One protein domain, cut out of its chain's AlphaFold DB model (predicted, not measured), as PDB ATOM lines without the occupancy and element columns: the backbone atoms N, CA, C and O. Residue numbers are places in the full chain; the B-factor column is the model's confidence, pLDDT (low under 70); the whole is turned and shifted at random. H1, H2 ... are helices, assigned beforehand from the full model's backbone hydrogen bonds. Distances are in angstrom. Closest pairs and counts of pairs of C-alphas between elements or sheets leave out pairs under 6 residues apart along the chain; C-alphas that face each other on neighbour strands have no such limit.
ATOM      1  N   SER A   2      13.966  -8.587 -20.870       59.22
ATOM      2  CA  SER A   2      15.114  -8.370 -21.760       59.22
ATOM      3  C   SER A   2      14.709  -7.444 -22.921       59.22
ATOM      4  O   SER A   2      13.543  -7.469 -23.328       59.22
ATOM      5  N   PRO A   3      15.620  -6.633 -23.481       58.69
ATOM      6  CA  PRO A   3      15.339  -5.798 -24.657       58.69
ATOM      7  C   PRO A   3      14.741  -6.587 -25.840       58.69
ATOM      8  O   PRO A   3      13.813  -6.124 -26.499       58.69
ATOM      9  N   GLU A   4      15.193  -7.829 -26.025       59.12
ATOM     10  CA  GLU A   4      14.699  -8.804 -27.014       59.12
ATOM     11  C   GLU A   4      13.199  -9.119 -26.844       59.12
ATOM     12  O   GLU A   4      12.456  -9.276 -27.820       59.12
ATOM     13  N   SER A   5      12.716  -9.147 -25.595       67.94
ATOM     14  CA  SER A   5      11.296  -9.370 -25.294       67.94
ATOM     15  C   SER A   5      10.425  -8.166 -25.668       67.94
ATOM     16  O   SER A   5       9.318  -8.351 -26.171       67.94
ATOM     17  N   LEU A   6      10.936  -6.937 -25.515       71.81
ATOM     18  CA  LEU A   6      10.213  -5.714 -25.879       71.81
ATOM     19  C   LEU A   6      10.104  -5.550 -27.396       71.81
ATOM     20  O   LEU A   6       9.021  -5.239 -27.889       71.81
ATOM     21  N   GLN A   7      11.181  -5.818 -28.140       75.75
ATOM     22  CA  GLN A   7      11.152  -5.796 -29.608       75.75
ATOM     23  C   GLN A   7      10.165  -6.825 -30.168       75.75
ATOM     24  O   GLN A   7       9.368  -6.506 -31.050       75.75
ATOM     25  N   THR A   8      10.164  -8.038 -29.613       77.62
ATOM     26  CA  THR A   8       9.216  -9.090 -29.997       77.62
ATOM     27  C   THR A   8       7.770  -8.663 -29.732       77.62
ATOM     28  O   THR A   8       6.919  -8.771 -30.617       77.62
ATOM     29  N   CYS A   9       7.481  -8.127 -28.540       76.31
ATOM     30  CA  CYS A   9       6.155  -7.610 -28.205       76.31
ATOM     31  C   CYS A   9       5.730  -6.473 -29.143       76.31
ATOM     32  O   CYS A   9       4.595  -6.480 -29.619       76.31
ATOM     33  N   ALA A  10       6.631  -5.537 -29.454       78.69
ATOM     34  CA  ALA A  10       6.357  -4.429 -30.362       78.69
ATOM     35  C   ALA A  10       6.018  -4.922 -31.779       78.69
ATOM     36  O   ALA A  10       4.976  -4.540 -32.309       78.69
ATOM     37  N   LYS A  11       6.820  -5.830 -32.361       81.94
ATOM     38  CA  LYS A  11       6.546  -6.398 -33.696       81.94
ATOM     39  C   LYS A  11       5.200  -7.131 -33.739       81.94
ATOM     40  O   LYS A  11       4.433  -6.937 -34.675       81.94
ATOM     41  N   ILE A  12       4.855  -7.904 -32.702       79.94
ATOM     42  CA  ILE A  12       3.546  -8.582 -32.613       79.94
ATOM     43  C   ILE A  12       2.391  -7.575 -32.493       79.94
ATOM     44  O   ILE A  12       1.336  -7.776 -33.096       79.94
ATOM     45  N   CYS A  13       2.556  -6.496 -31.725       80.62
ATOM     46  CA  CYS A  13       1.546  -5.441 -31.625       80.62
ATOM     47  C   CYS A  13       1.330  -4.729 -32.965       80.62
ATOM     48  O   CYS A  13       0.185  -4.512 -33.351       80.62
ATOM     49  N   VAL A  14       2.405  -4.422 -33.694       81.31
ATOM     50  CA  VAL A  14       2.306  -3.802 -35.020       81.31
ATOM     51  C   VAL A  14       1.679  -4.760 -36.030       81.31
ATOM     52  O   VAL A  14       0.761  -4.355 -36.731       81.31
ATOM     53  N   LEU A  15       2.053  -6.044 -36.037       83.19
ATOM     54  CA  LEU A  15       1.372  -7.051 -36.859       83.19
ATOM     55  C   LEU A  15      -0.138  -7.070 -36.593       83.19
ATOM     56  O   LEU A  15      -0.923  -7.046 -37.532       83.19
ATOM     57  N   LYS A  16      -0.572  -7.054 -35.324       82.62
ATOM     58  CA  LYS A  16      -2.006  -6.992 -34.985       82.62
ATOM     59  C   LYS A  16      -2.699  -5.766 -35.582       82.62
ATOM     60  O   LYS A  16      -3.839  -5.889 -36.014       82.62
ATOM     61  N   ILE A  17      -2.020  -4.620 -35.614       82.00
ATOM     62  CA  ILE A  17      -2.521  -3.404 -36.265       82.00
ATOM     63  C   ILE A  17      -2.605  -3.604 -37.785       82.00
ATOM     64  O   ILE A  17      -3.618  -3.255 -38.375       82.00
ATOM     65  N   MET A  18      -1.600  -4.225 -38.410       82.06
ATOM     66  CA  MET A  18      -1.603  -4.510 -39.854       82.06
ATOM     67  C   MET A  18      -2.742  -5.448 -40.286       82.06
ATOM     68  O   MET A  18      -3.196  -5.367 -41.424       82.06
ATOM     69  N   TYR A  19      -3.204  -6.336 -39.399       82.25
ATOM     70  CA  TYR A  19      -4.378  -7.188 -39.632       82.25
ATOM     71  C   TYR A  19      -5.710  -6.519 -39.250       82.25
ATOM     72  O   TYR A  19      -6.770  -7.076 -39.538       82.25
ATOM     73  N   ALA A  20      -5.690  -5.354 -38.597       80.00
ATOM     74  CA  ALA A  20      -6.901  -4.636 -38.228       80.00
ATOM     75  C   ALA A  20      -7.427  -3.830 -39.432       80.00
ATOM     76  O   ALA A  20      -6.682  -3.044 -40.022       80.00
ATOM     77  N   PRO A  21      -8.710  -3.977 -39.808       70.75
ATOM     78  CA  PRO A  21      -9.279  -3.186 -40.889       70.75
ATOM     79  C   PRO A  21      -9.286  -1.695 -40.516       70.75
ATOM     80  O   PRO A  21      -9.648  -1.331 -39.398       70.75
ATOM     81  N   ASN A  22      -8.939  -0.833 -41.477       68.25
ATOM     82  CA  ASN A  22      -9.038   0.633 -41.393       68.25
ATOM     83  C   ASN A  22      -8.095   1.339 -40.401       68.25
ATOM     84  O   ASN A  22      -8.380   2.466 -39.994       68.25
ATOM     85  N   VAL A  23      -6.967   0.729 -40.024       69.88
ATOM     86  CA  VAL A  23      -5.962   1.408 -39.189       69.88
ATOM     87  C   VAL A  23      -4.796   1.891 -40.046       69.88
ATOM     88  O   VAL A  23      -4.008   1.092 -40.548       69.88
ATOM     89  N   ALA A  24      -4.672   3.210 -40.196       64.12
ATOM     90  CA  ALA A  24      -3.484   3.825 -40.780       64.12
ATOM     91  C   ALA A  24      -2.341   3.814 -39.756       64.12
ATOM     92  O   ALA A  24      -2.522   4.210 -38.603       64.12
ATOM     93  N   TYR A  25      -1.157   3.383 -40.181       71.50
ATOM     94  CA  TYR A  25       0.062   3.428 -39.382       71.50
ATOM     95  C   TYR A  25       1.189   4.043 -40.210       71.50
ATOM     96  O   TYR A  25       1.251   3.861 -41.422       71.50
ATOM     97  N   TYR A  26       2.079   4.776 -39.543       75.06
ATOM     98  CA  TYR A  26       3.270   5.357 -40.154       75.06
ATOM     99  C   TYR A  26       4.496   4.739 -39.495       75.06
ATOM    100  O   TYR A  26       4.686   4.866 -38.285       75.06
ATOM    101  N   LEU A  27       5.308   4.045 -40.290       76.88
ATOM    102  CA  LEU A  27       6.536   3.397 -39.842       76.88
ATOM    103  C   LEU A  27       7.712   3.880 -40.697       76.88
ATOM    104  O   LEU A  27       7.532   4.155 -41.882       76.88
ATOM    105  N   PRO A  28       8.926   3.977 -40.129       81.12
ATOM    106  CA  PRO A  28      10.138   4.141 -40.922       81.12
ATOM    107  C   PRO A  28      10.248   3.060 -42.008       81.12
ATOM    108  O   PRO A  28      10.002   1.886 -41.729       81.12
ATOM    109  N   GLN A  29      10.693   3.433 -43.212       80.75
ATOM    110  CA  GLN A  29      10.704   2.563 -44.400       80.75
ATOM    111  C   GLN A  29      11.413   1.208 -44.185       80.75
ATOM    112  O   GLN A  29      10.970   0.177 -44.683       80.75
ATOM    113  N   HIS A  30      12.499   1.183 -43.403       78.06
ATOM    114  CA  HIS A  30      13.210  -0.060 -43.083       78.06
ATOM    115  C   HIS A  30      12.386  -1.000 -42.183       78.06
ATOM    116  O   HIS A  30      12.396  -2.211 -42.393       78.06
ATOM    117  N   LEU A  31      11.630  -0.457 -41.220       79.31
ATOM    118  CA  LEU A  31      10.721  -1.240 -40.376       79.31
ATOM    119  C   LEU A  31       9.498  -1.707 -41.160       79.31
ATOM    120  O   LEU A  31       9.027  -2.817 -40.942       79.31
ATOM    121  N   GLU A  32       9.004  -0.880 -42.080       82.75
ATOM    122  CA  GLU A  32       7.914  -1.248 -42.979       82.75
ATOM    123  C   GLU A  32       8.289  -2.458 -43.842       82.75
ATOM    124  O   GLU A  32       7.528  -3.421 -43.902       82.75
ATOM    125  N   HIS A  33       9.483  -2.465 -44.445       83.12
ATOM    126  CA  HIS A  33       9.955  -3.609 -45.224       83.12
ATOM    127  C   HIS A  33      10.064  -4.887 -44.377       83.12
ATOM    128  O   HIS A  33       9.523  -5.925 -44.759       83.12
ATOM    129  N   GLU A  34      10.701  -4.812 -43.202       83.19
ATOM    130  CA  GLU A  34      10.813  -5.964 -42.297       83.19
ATOM    131  C   GLU A  34       9.449  -6.509 -41.856       83.19
ATOM    132  O   GLU A  34       9.251  -7.723 -41.795       83.19
ATOM    133  N   LEU A  35       8.506  -5.627 -41.523       85.44
ATOM    134  CA  LEU A  35       7.179  -6.017 -41.051       85.44
ATOM    135  C   LEU A  35       6.296  -6.548 -42.177       85.44
ATOM    136  O   LEU A  35       5.532  -7.483 -41.946       85.44
ATOM    137  N   ASN A  36       6.431  -6.015 -43.391       85.88
ATOM    138  CA  ASN A  36       5.775  -6.566 -44.572       85.88
ATOM    139  C   ASN A  36       6.288  -7.974 -44.876       85.88
ATOM    140  O   ASN A  36       5.470  -8.869 -45.068       85.88
ATOM    141  N   GLN A  37       7.604  -8.206 -44.821       86.12
ATOM    142  CA  GLN A  37       8.158  -9.555 -44.966       86.12
ATOM    143  C   GLN A  37       7.624 -10.494 -43.880       86.12
ATOM    144  O   GLN A  37       7.171 -11.598 -44.173       86.12
ATOM    145  N   LEU A  38       7.612 -10.039 -42.625       89.06
ATOM    146  CA  LEU A  38       7.096 -10.827 -41.512       89.06
ATOM    147  C   LEU A  38       5.609 -11.172 -41.687       89.06
ATOM    148  O   LEU A  38       5.201 -12.302 -41.428       89.06
ATOM    149  N   LYS A  39       4.798 -10.209 -42.139       89.31
ATOM    150  CA  LYS A  39       3.389 -10.426 -42.465       89.31
ATOM    151  C   LYS A  39       3.242 -11.436 -43.599       89.31
ATOM    152  O   LYS A  39       2.423 -12.338 -43.483       89.31
ATOM    153  N   THR A  40       4.042 -11.328 -44.657       88.44
ATOM    154  CA  THR A  40       4.049 -12.293 -45.762       88.44
ATOM    155  C   THR A  40       4.353 -13.708 -45.270       88.44
ATOM    156  O   THR A  40       3.628 -14.633 -45.628       88.44
ATOM    157  N   ASP A  41       5.355 -13.883 -44.407       89.44
ATOM    158  CA  ASP A  41       5.703 -15.194 -43.845       89.44
ATOM    159  C   ASP A  41       4.538 -15.790 -43.028       89.44
ATOM    160  O   ASP A  41       4.215 -16.975 -43.154       89.44
ATOM    161  N   VAL A  42       3.861 -14.961 -42.223       90.69
ATOM    162  CA  VAL A  42       2.681 -15.366 -41.439       90.69
ATOM    163  C   VAL A  42       1.483 -15.672 -42.345       90.69
ATOM    164  O   VAL A  42       0.812 -16.681 -42.134       90.69
ATOM    165  N   ASP A  43       1.227 -14.865 -43.374       89.56
ATOM    166  CA  ASP A  43       0.142 -15.080 -44.340       89.56
ATOM    167  C   ASP A  43       0.333 -16.396 -45.110       89.56
ATOM    168  O   ASP A  43      -0.620 -17.157 -45.293       89.56
ATOM    169  N   ILE A  44       1.572 -16.704 -45.514       88.75
ATOM    170  CA  ILE A  44       1.923 -17.990 -46.129       88.75
ATOM    171  C   ILE A  44       1.621 -19.132 -45.155       88.75
ATOM    172  O   ILE A  44       0.980 -20.110 -45.542       88.75
ATOM    173  N   PHE A  45       2.031 -19.007 -43.889       91.38
ATOM    174  CA  PHE A  45       1.746 -20.017 -42.873       91.38
ATOM    175  C   PHE A  45       0.242 -20.242 -42.685       91.38
ATOM    176  O   PHE A  45      -0.189 -21.392 -42.672       91.38
ATOM    177  N   ILE A  46      -0.554 -19.176 -42.565       90.38
ATOM    178  CA  ILE A  46      -2.011 -19.269 -42.391       90.38
ATOM    179  C   ILE A  46      -2.636 -19.985 -43.586       90.38
ATOM    180  O   ILE A  46      -3.362 -20.958 -43.400       90.38
ATOM    181  N   ARG A  47      -2.313 -19.545 -44.807       90.44
ATOM    182  CA  ARG A  47      -2.861 -20.113 -46.043       90.44
ATOM    183  C   ARG A  47      -2.541 -21.601 -46.183       90.44
ATOM    184  O   ARG A  47      -3.419 -22.390 -46.514       90.44
ATOM    185  N   ASN A  48      -1.302 -22.002 -45.903       89.69
ATOM    186  CA  ASN A  48      -0.877 -23.394 -46.074       89.69
ATOM    187  C   ASN A  48      -1.483 -24.339 -45.018       89.69
ATOM    188  O   ASN A  48      -1.503 -25.552 -45.219       89.69
ATOM    189  N   HIS A  49      -1.987 -23.799 -43.905       91.88
ATOM    190  CA  HIS A  49      -2.594 -24.566 -42.814       91.88
ATOM    191  C   HIS A  49      -4.080 -24.264 -42.626       91.88
ATOM    192  O   HIS A  49      -4.656 -24.662 -41.613       91.88
ATOM    193  N   GLU A  50      -4.711 -23.576 -43.580       89.19
ATOM    194  CA  GLU A  50      -6.094 -23.120 -43.462       89.19
ATOM    195  C   GLU A  50      -7.036 -24.292 -43.170       89.19
ATOM    196  O   GLU A  50      -7.811 -24.225 -42.223       89.19
ATOM    197  N   SER A  51      -6.886 -25.420 -43.870       87.94
ATOM    198  CA  SER A  51      -7.717 -26.615 -43.662       87.94
ATOM    199  C   SER A  51      -7.650 -27.193 -42.243       87.94
ATOM    200  O   SER A  51      -8.618 -27.801 -41.791       87.94
ATOM    201  N   LEU A  52      -6.540 -26.992 -41.527       88.56
ATOM    202  CA  LEU A  52      -6.337 -27.486 -40.160       88.56
ATOM    203  C   LEU A  52      -6.653 -26.425 -39.098       88.56
ATOM    204  O   LEU A  52      -7.053 -26.763 -37.984       88.56
ATOM    205  N   LEU A  53      -6.450 -25.143 -39.421       88.81
ATOM    206  CA  LEU A  53      -6.450 -24.043 -38.452       88.81
ATOM    207  C   LEU A  53      -7.554 -22.994 -38.674       88.81
ATOM    208  O   LEU A  53      -7.610 -22.034 -37.905       88.81
ATOM    209  N   PHE A  54      -8.452 -23.172 -39.654       80.31
ATOM    210  CA  PHE A  54      -9.462 -22.191 -40.107       80.31
ATOM    211  C   PHE A  54     -10.228 -21.462 -38.986       80.31
ATOM    212  O   PHE A  54     -10.622 -20.312 -39.148       80.31
ATOM    213  N   ARG A  55     -10.444 -22.103 -37.828       77.56
ATOM    214  CA  ARG A  55     -11.176 -21.519 -36.682       77.56
ATOM    215  C   ARG A  55     -10.361 -21.366 -35.404       77.56
ATOM    216  O   ARG A  55     -10.846 -20.797 -34.432       77.56
ATOM    217  N   THR A  56      -9.153 -21.907 -35.380       79.81
ATOM    218  CA  THR A  56      -8.311 -21.981 -34.179       79.81
ATOM    219  C   THR A  56      -7.085 -21.085 -34.290       79.81
ATOM    220  O   THR A  56      -6.420 -20.821 -33.282       79.81
ATOM    221  N   PHE A  57      -6.789 -20.574 -35.489       84.12
ATOM    222  CA  PHE A  57      -5.723 -19.612 -35.686       84.12
ATOM    223  C   PHE A  57      -6.047 -18.286 -34.991       84.12
ATOM    224  O   PHE A  57      -7.027 -17.611 -35.295       84.12
ATOM    225  N   ILE A  58      -5.180 -17.891 -34.061       81.19
ATOM    226  CA  ILE A  58      -5.238 -16.605 -33.369       81.19
ATOM    227  C   ILE A  58      -3.833 -16.013 -33.429       81.19
ATOM    228  O   ILE A  58      -2.877 -16.680 -33.040       81.19
ATOM    229  N   LEU A  59      -3.694 -14.743 -33.829       82.44
ATOM    230  CA  LEU A  59      -2.393 -14.055 -33.934       82.44
ATOM    231  C   LEU A  59      -1.548 -14.101 -32.647       82.44
ATOM    232  O   LEU A  59      -0.334 -13.975 -32.696       82.44
ATOM    233  N   GLN A  60      -2.161 -14.315 -31.481       82.62
ATOM    234  CA  GLN A  60      -1.454 -14.497 -30.202       82.62
ATOM    235  C   GLN A  60      -0.579 -15.769 -30.154       82.62
ATOM    236  O   GLN A  60       0.332 -15.877 -29.323       82.62
ATOM    237  N   ASN A  61      -0.856 -16.731 -31.035       84.94
ATOM    238  CA  ASN A  61      -0.088 -17.962 -31.191       84.94
ATOM    239  C   ASN A  61       1.159 -17.753 -32.054       84.94
ATOM    240  O   ASN A  61       2.102 -18.528 -31.926       84.94
ATOM    241  N   VAL A  62       1.209 -16.691 -32.867       88.00
ATOM    242  CA  VAL A  62       2.395 -16.350 -33.660       88.00
ATOM    243  C   VAL A  62       3.559 -16.067 -32.718       88.00
ATOM    244  O   VAL A  62       3.489 -15.195 -31.846       88.00
ATOM    245  N   LYS A  63       4.631 -16.838 -32.880       90.88
ATOM    246  CA  LYS A  63       5.888 -16.679 -32.153       90.88
ATOM    247  C   LYS A  63       6.946 -16.131 -33.093       90.88
ATOM    248  O   LYS A  63       7.003 -16.492 -34.265       90.88
ATOM    249  N   LEU A  64       7.785 -15.258 -32.550       90.50
ATOM    250  CA  LEU A  64       8.967 -14.745 -33.226       90.50
ATOM    251  C   LEU A  64      10.211 -15.310 -32.547       90.50
ATOM    252  O   LEU A  64      10.207 -15.612 -31.348       90.50
ATOM    253  N   ASN A  65      11.282 -15.444 -33.314       88.94
ATOM    254  CA  ASN A  65      12.583 -15.773 -32.771       88.94
ATOM    255  C   ASN A  65      13.091 -14.551 -31.990       88.94
ATOM    256  O   ASN A  65      13.184 -13.460 -32.543       88.94
ATOM    257  N   SER A  66      13.404 -14.726 -30.707       84.31
ATOM    258  CA  SER A  66      13.797 -13.623 -29.820       84.31
ATOM    259  C   SER A  66      15.115 -12.957 -30.218       84.31
ATOM    260  O   SER A  66      15.338 -11.812 -29.848       84.31
ATOM    261  N   VAL A  67      15.969 -13.660 -30.970       83.31
ATOM    262  CA  VAL A  67      17.276 -13.168 -31.420       83.31
ATOM    263  C   VAL A  67      17.155 -12.481 -32.778       83.31
ATOM    264  O   VAL A  67      17.668 -11.385 -32.964       83.31
ATOM    265  N   THR A  68      16.472 -13.108 -33.740       85.00
ATOM    266  CA  THR A  68      16.401 -12.588 -35.119       85.00
ATOM    267  C   THR A  68      15.180 -11.708 -35.381       85.00
ATOM    268  O   THR A  68      15.120 -11.031 -36.404       85.00
ATOM    269  N   GLY A  69      14.172 -11.747 -34.507       81.88
ATOM    270  CA  GLY A  69      12.894 -11.058 -34.690       81.88
ATOM    271  C   GLY A  69      12.056 -11.571 -35.867       81.88
ATOM    272  O   GLY A  69      11.046 -10.948 -36.193       81.88
ATOM    273  N   LYS A  70      12.470 -12.673 -36.512       89.25
ATOM    274  CA  LYS A  70      11.775 -13.306 -37.644       89.25
ATOM    275  C   LYS A  70      10.679 -14.255 -37.164       89.25
ATOM    276  O   LYS A  70      10.682 -14.670 -36.002       89.25
ATOM    277  N   PHE A  71       9.764 -14.617 -38.061       90.75
ATOM    278  CA  PHE A  71       8.719 -15.595 -37.777       90.75
ATOM    279  C   PHE A  71       9.325 -16.944 -37.362       90.75
ATOM    280  O   PHE A  71      10.172 -17.502 -38.056       90.75
ATOM    281  N   ASP A  72       8.897 -17.459 -36.212       91.94
ATOM    282  CA  ASP A  72       9.327 -18.748 -35.674       91.94
ATOM    283  C   ASP A  72       8.181 -19.747 -35.848       91.94
ATOM    284  O   ASP A  72       7.303 -19.893 -34.988       91.94
ATOM    285  N   TYR A  73       8.157 -20.393 -37.016       90.19
ATOM    286  CA  TYR A  73       7.081 -21.307 -37.392       90.19
ATOM    287  C   TYR A  73       7.005 -22.515 -36.445       90.19
ATOM    288  O   TYR A  73       5.909 -22.903 -36.049       90.19
ATOM    289  N   ILE A  74       8.149 -23.050 -35.992       92.38
ATOM    290  CA  ILE A  74       8.192 -24.196 -35.070       92.38
ATOM    291  C   ILE A  74       7.582 -23.818 -33.723       92.38
ATOM    292  O   ILE A  74       6.680 -24.505 -33.242       92.38
ATOM    293  N   LYS A  75       8.016 -22.710 -33.101       92.94
ATOM    294  CA  LYS A  75       7.416 -22.275 -31.827       92.94
ATOM    295  C   LYS A  75       5.946 -21.903 -31.982       92.94
ATOM    296  O   LYS A  75       5.170 -22.104 -31.048       92.94
ATOM    297  N   THR A  76       5.558 -21.377 -33.145       93.00
ATOM    298  CA  THR A  76       4.156 -21.094 -33.472       93.00
ATOM    299  C   THR A  76       3.334 -22.380 -33.479       93.00
ATOM    300  O   THR A  76       2.340 -22.442 -32.760       93.00
ATOM    301  N   ILE A  77       3.784 -23.431 -34.173       94.00
ATOM    302  CA  ILE A  77       3.146 -24.758 -34.168       94.00
ATOM    303  C   ILE A  77       3.038 -25.298 -32.745       94.00
ATOM    304  O   ILE A  77       1.933 -25.591 -32.297       94.00
ATOM    305  N   LYS A  78       4.143 -25.322 -31.990       93.94
ATOM    306  CA  LYS A  78       4.156 -25.831 -30.608       93.94
ATOM    307  C   LYS A  78       3.173 -25.105 -29.687       93.94
ATOM    308  O   LYS A  78       2.624 -25.700 -28.763       93.94
ATOM    309  N   SER A  79       2.880 -23.830 -29.951       92.38
ATOM    310  CA  SER A  79       1.894 -23.073 -29.171       92.38
ATOM    311  C   SER A  79       0.443 -23.546 -29.358       92.38
ATOM    312  O   SER A  79      -0.398 -23.271 -28.497       92.38
ATOM    313  N   PHE A  80       0.144 -24.277 -30.439       92.31
ATOM    314  CA  PHE A  80      -1.179 -24.849 -30.692       92.31
ATOM    315  C   PHE A  80      -1.449 -26.138 -29.918       92.31
ATOM    316  O   PHE A  80      -2.613 -26.497 -29.772       92.31
ATOM    317  N   ARG A  81      -0.421 -26.796 -29.368       92.31
ATOM    318  CA  ARG A  81      -0.510 -28.115 -28.720       92.31
ATOM    319  C   ARG A  81      -1.679 -28.292 -27.748       92.31
ATOM    320  O   ARG A  81      -2.312 -29.337 -27.735       92.31
ATOM    321  N   TYR A  82      -1.961 -27.272 -26.942       89.12
ATOM    322  CA  TYR A  82      -3.021 -27.297 -25.924       89.12
ATOM    323  C   TYR A  82      -4.277 -26.512 -26.330       89.12
ATOM    324  O   TYR A  82      -5.138 -26.240 -25.498       89.12
ATOM    325  N   ARG A  83      -4.354 -26.070 -27.589       89.44
ATOM    326  CA  ARG A  83      -5.419 -25.205 -28.120       89.44
ATOM    327  C   ARG A  83      -6.246 -25.877 -29.213       89.44
ATOM    328  O   ARG A  83      -7.274 -25.330 -29.598       89.44
TER     329      ARG A  83
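Overview. This is residues 2 to 83 of the 293 residues of an uncharacterized protein of Rhabditophanes sp. KR3021 (UniProt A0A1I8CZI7). Two long helices, H1 and H2, cross with little contact, and an unnamed loop, residues 54 to 72, runs with the short helix H4 through one corner of this cross. Tiny H3 follows the far end of H2. The printed part has 82 residues, with four named helices in the order H1, H2, H3, H4 and no named strand; its class is all helix. It is compact, with a radius of gyration of the C-alphas of 12.9 A, yet flat, spanning 36 by 32 by 16 A.

Along the chain. Find C-alpha 3 at (15.339, -5.798, -24.657); from there H1, residues 3 to 18, runs 22.8 A. Next look for C-alpha 29 at (10.704, 2.563, -44.400), where H2, residues 29 to 48, begins its 28.5 A. H3 is residues 50 to 53, 5.1 A long. H4, residues 73 to 79, covers 9.9 A and ends with C-alpha 79 at (1.894, -23.073, -29.171).

Arrangement. H1, with residues 11 to 15 alone, only just touches residues 35 to 39 of H2, with 3 pairs of C-alphas within 8 A. Their closest C-alphas are those of Leu 15 and Lys 39, 6.8 A apart. Their lines are only just about perpendicular, at 71 degrees. H4 is close to H2 but not clearly touching; their closest C-alphas, Phe 45 and Tyr 73, are 7.8 A apart. These two run the same way at a steep tilt of 64 degrees. H3 is also close to H2 but not clearly touching, with the C-alphas of Ile 46 and Leu 53 closest at 7.6 A. H1 is apart from H3 and H4, and H3 is apart from H4. In H1, H2 and H4 every O i to N i+4 pair is within hydrogen-bond range; H3 is too short for such a pair.

Size, cuts and confidence. The C-alphas farthest apart, Gln 29 and Tyr 82, are 37.7 A from each other. The printed part has no cut. The link from H3 to H4 is long, with 19 residues. Look for pLDDT under 70 at residues 2 to 5 and 22 to 24; the mean of the printed part is 83.3.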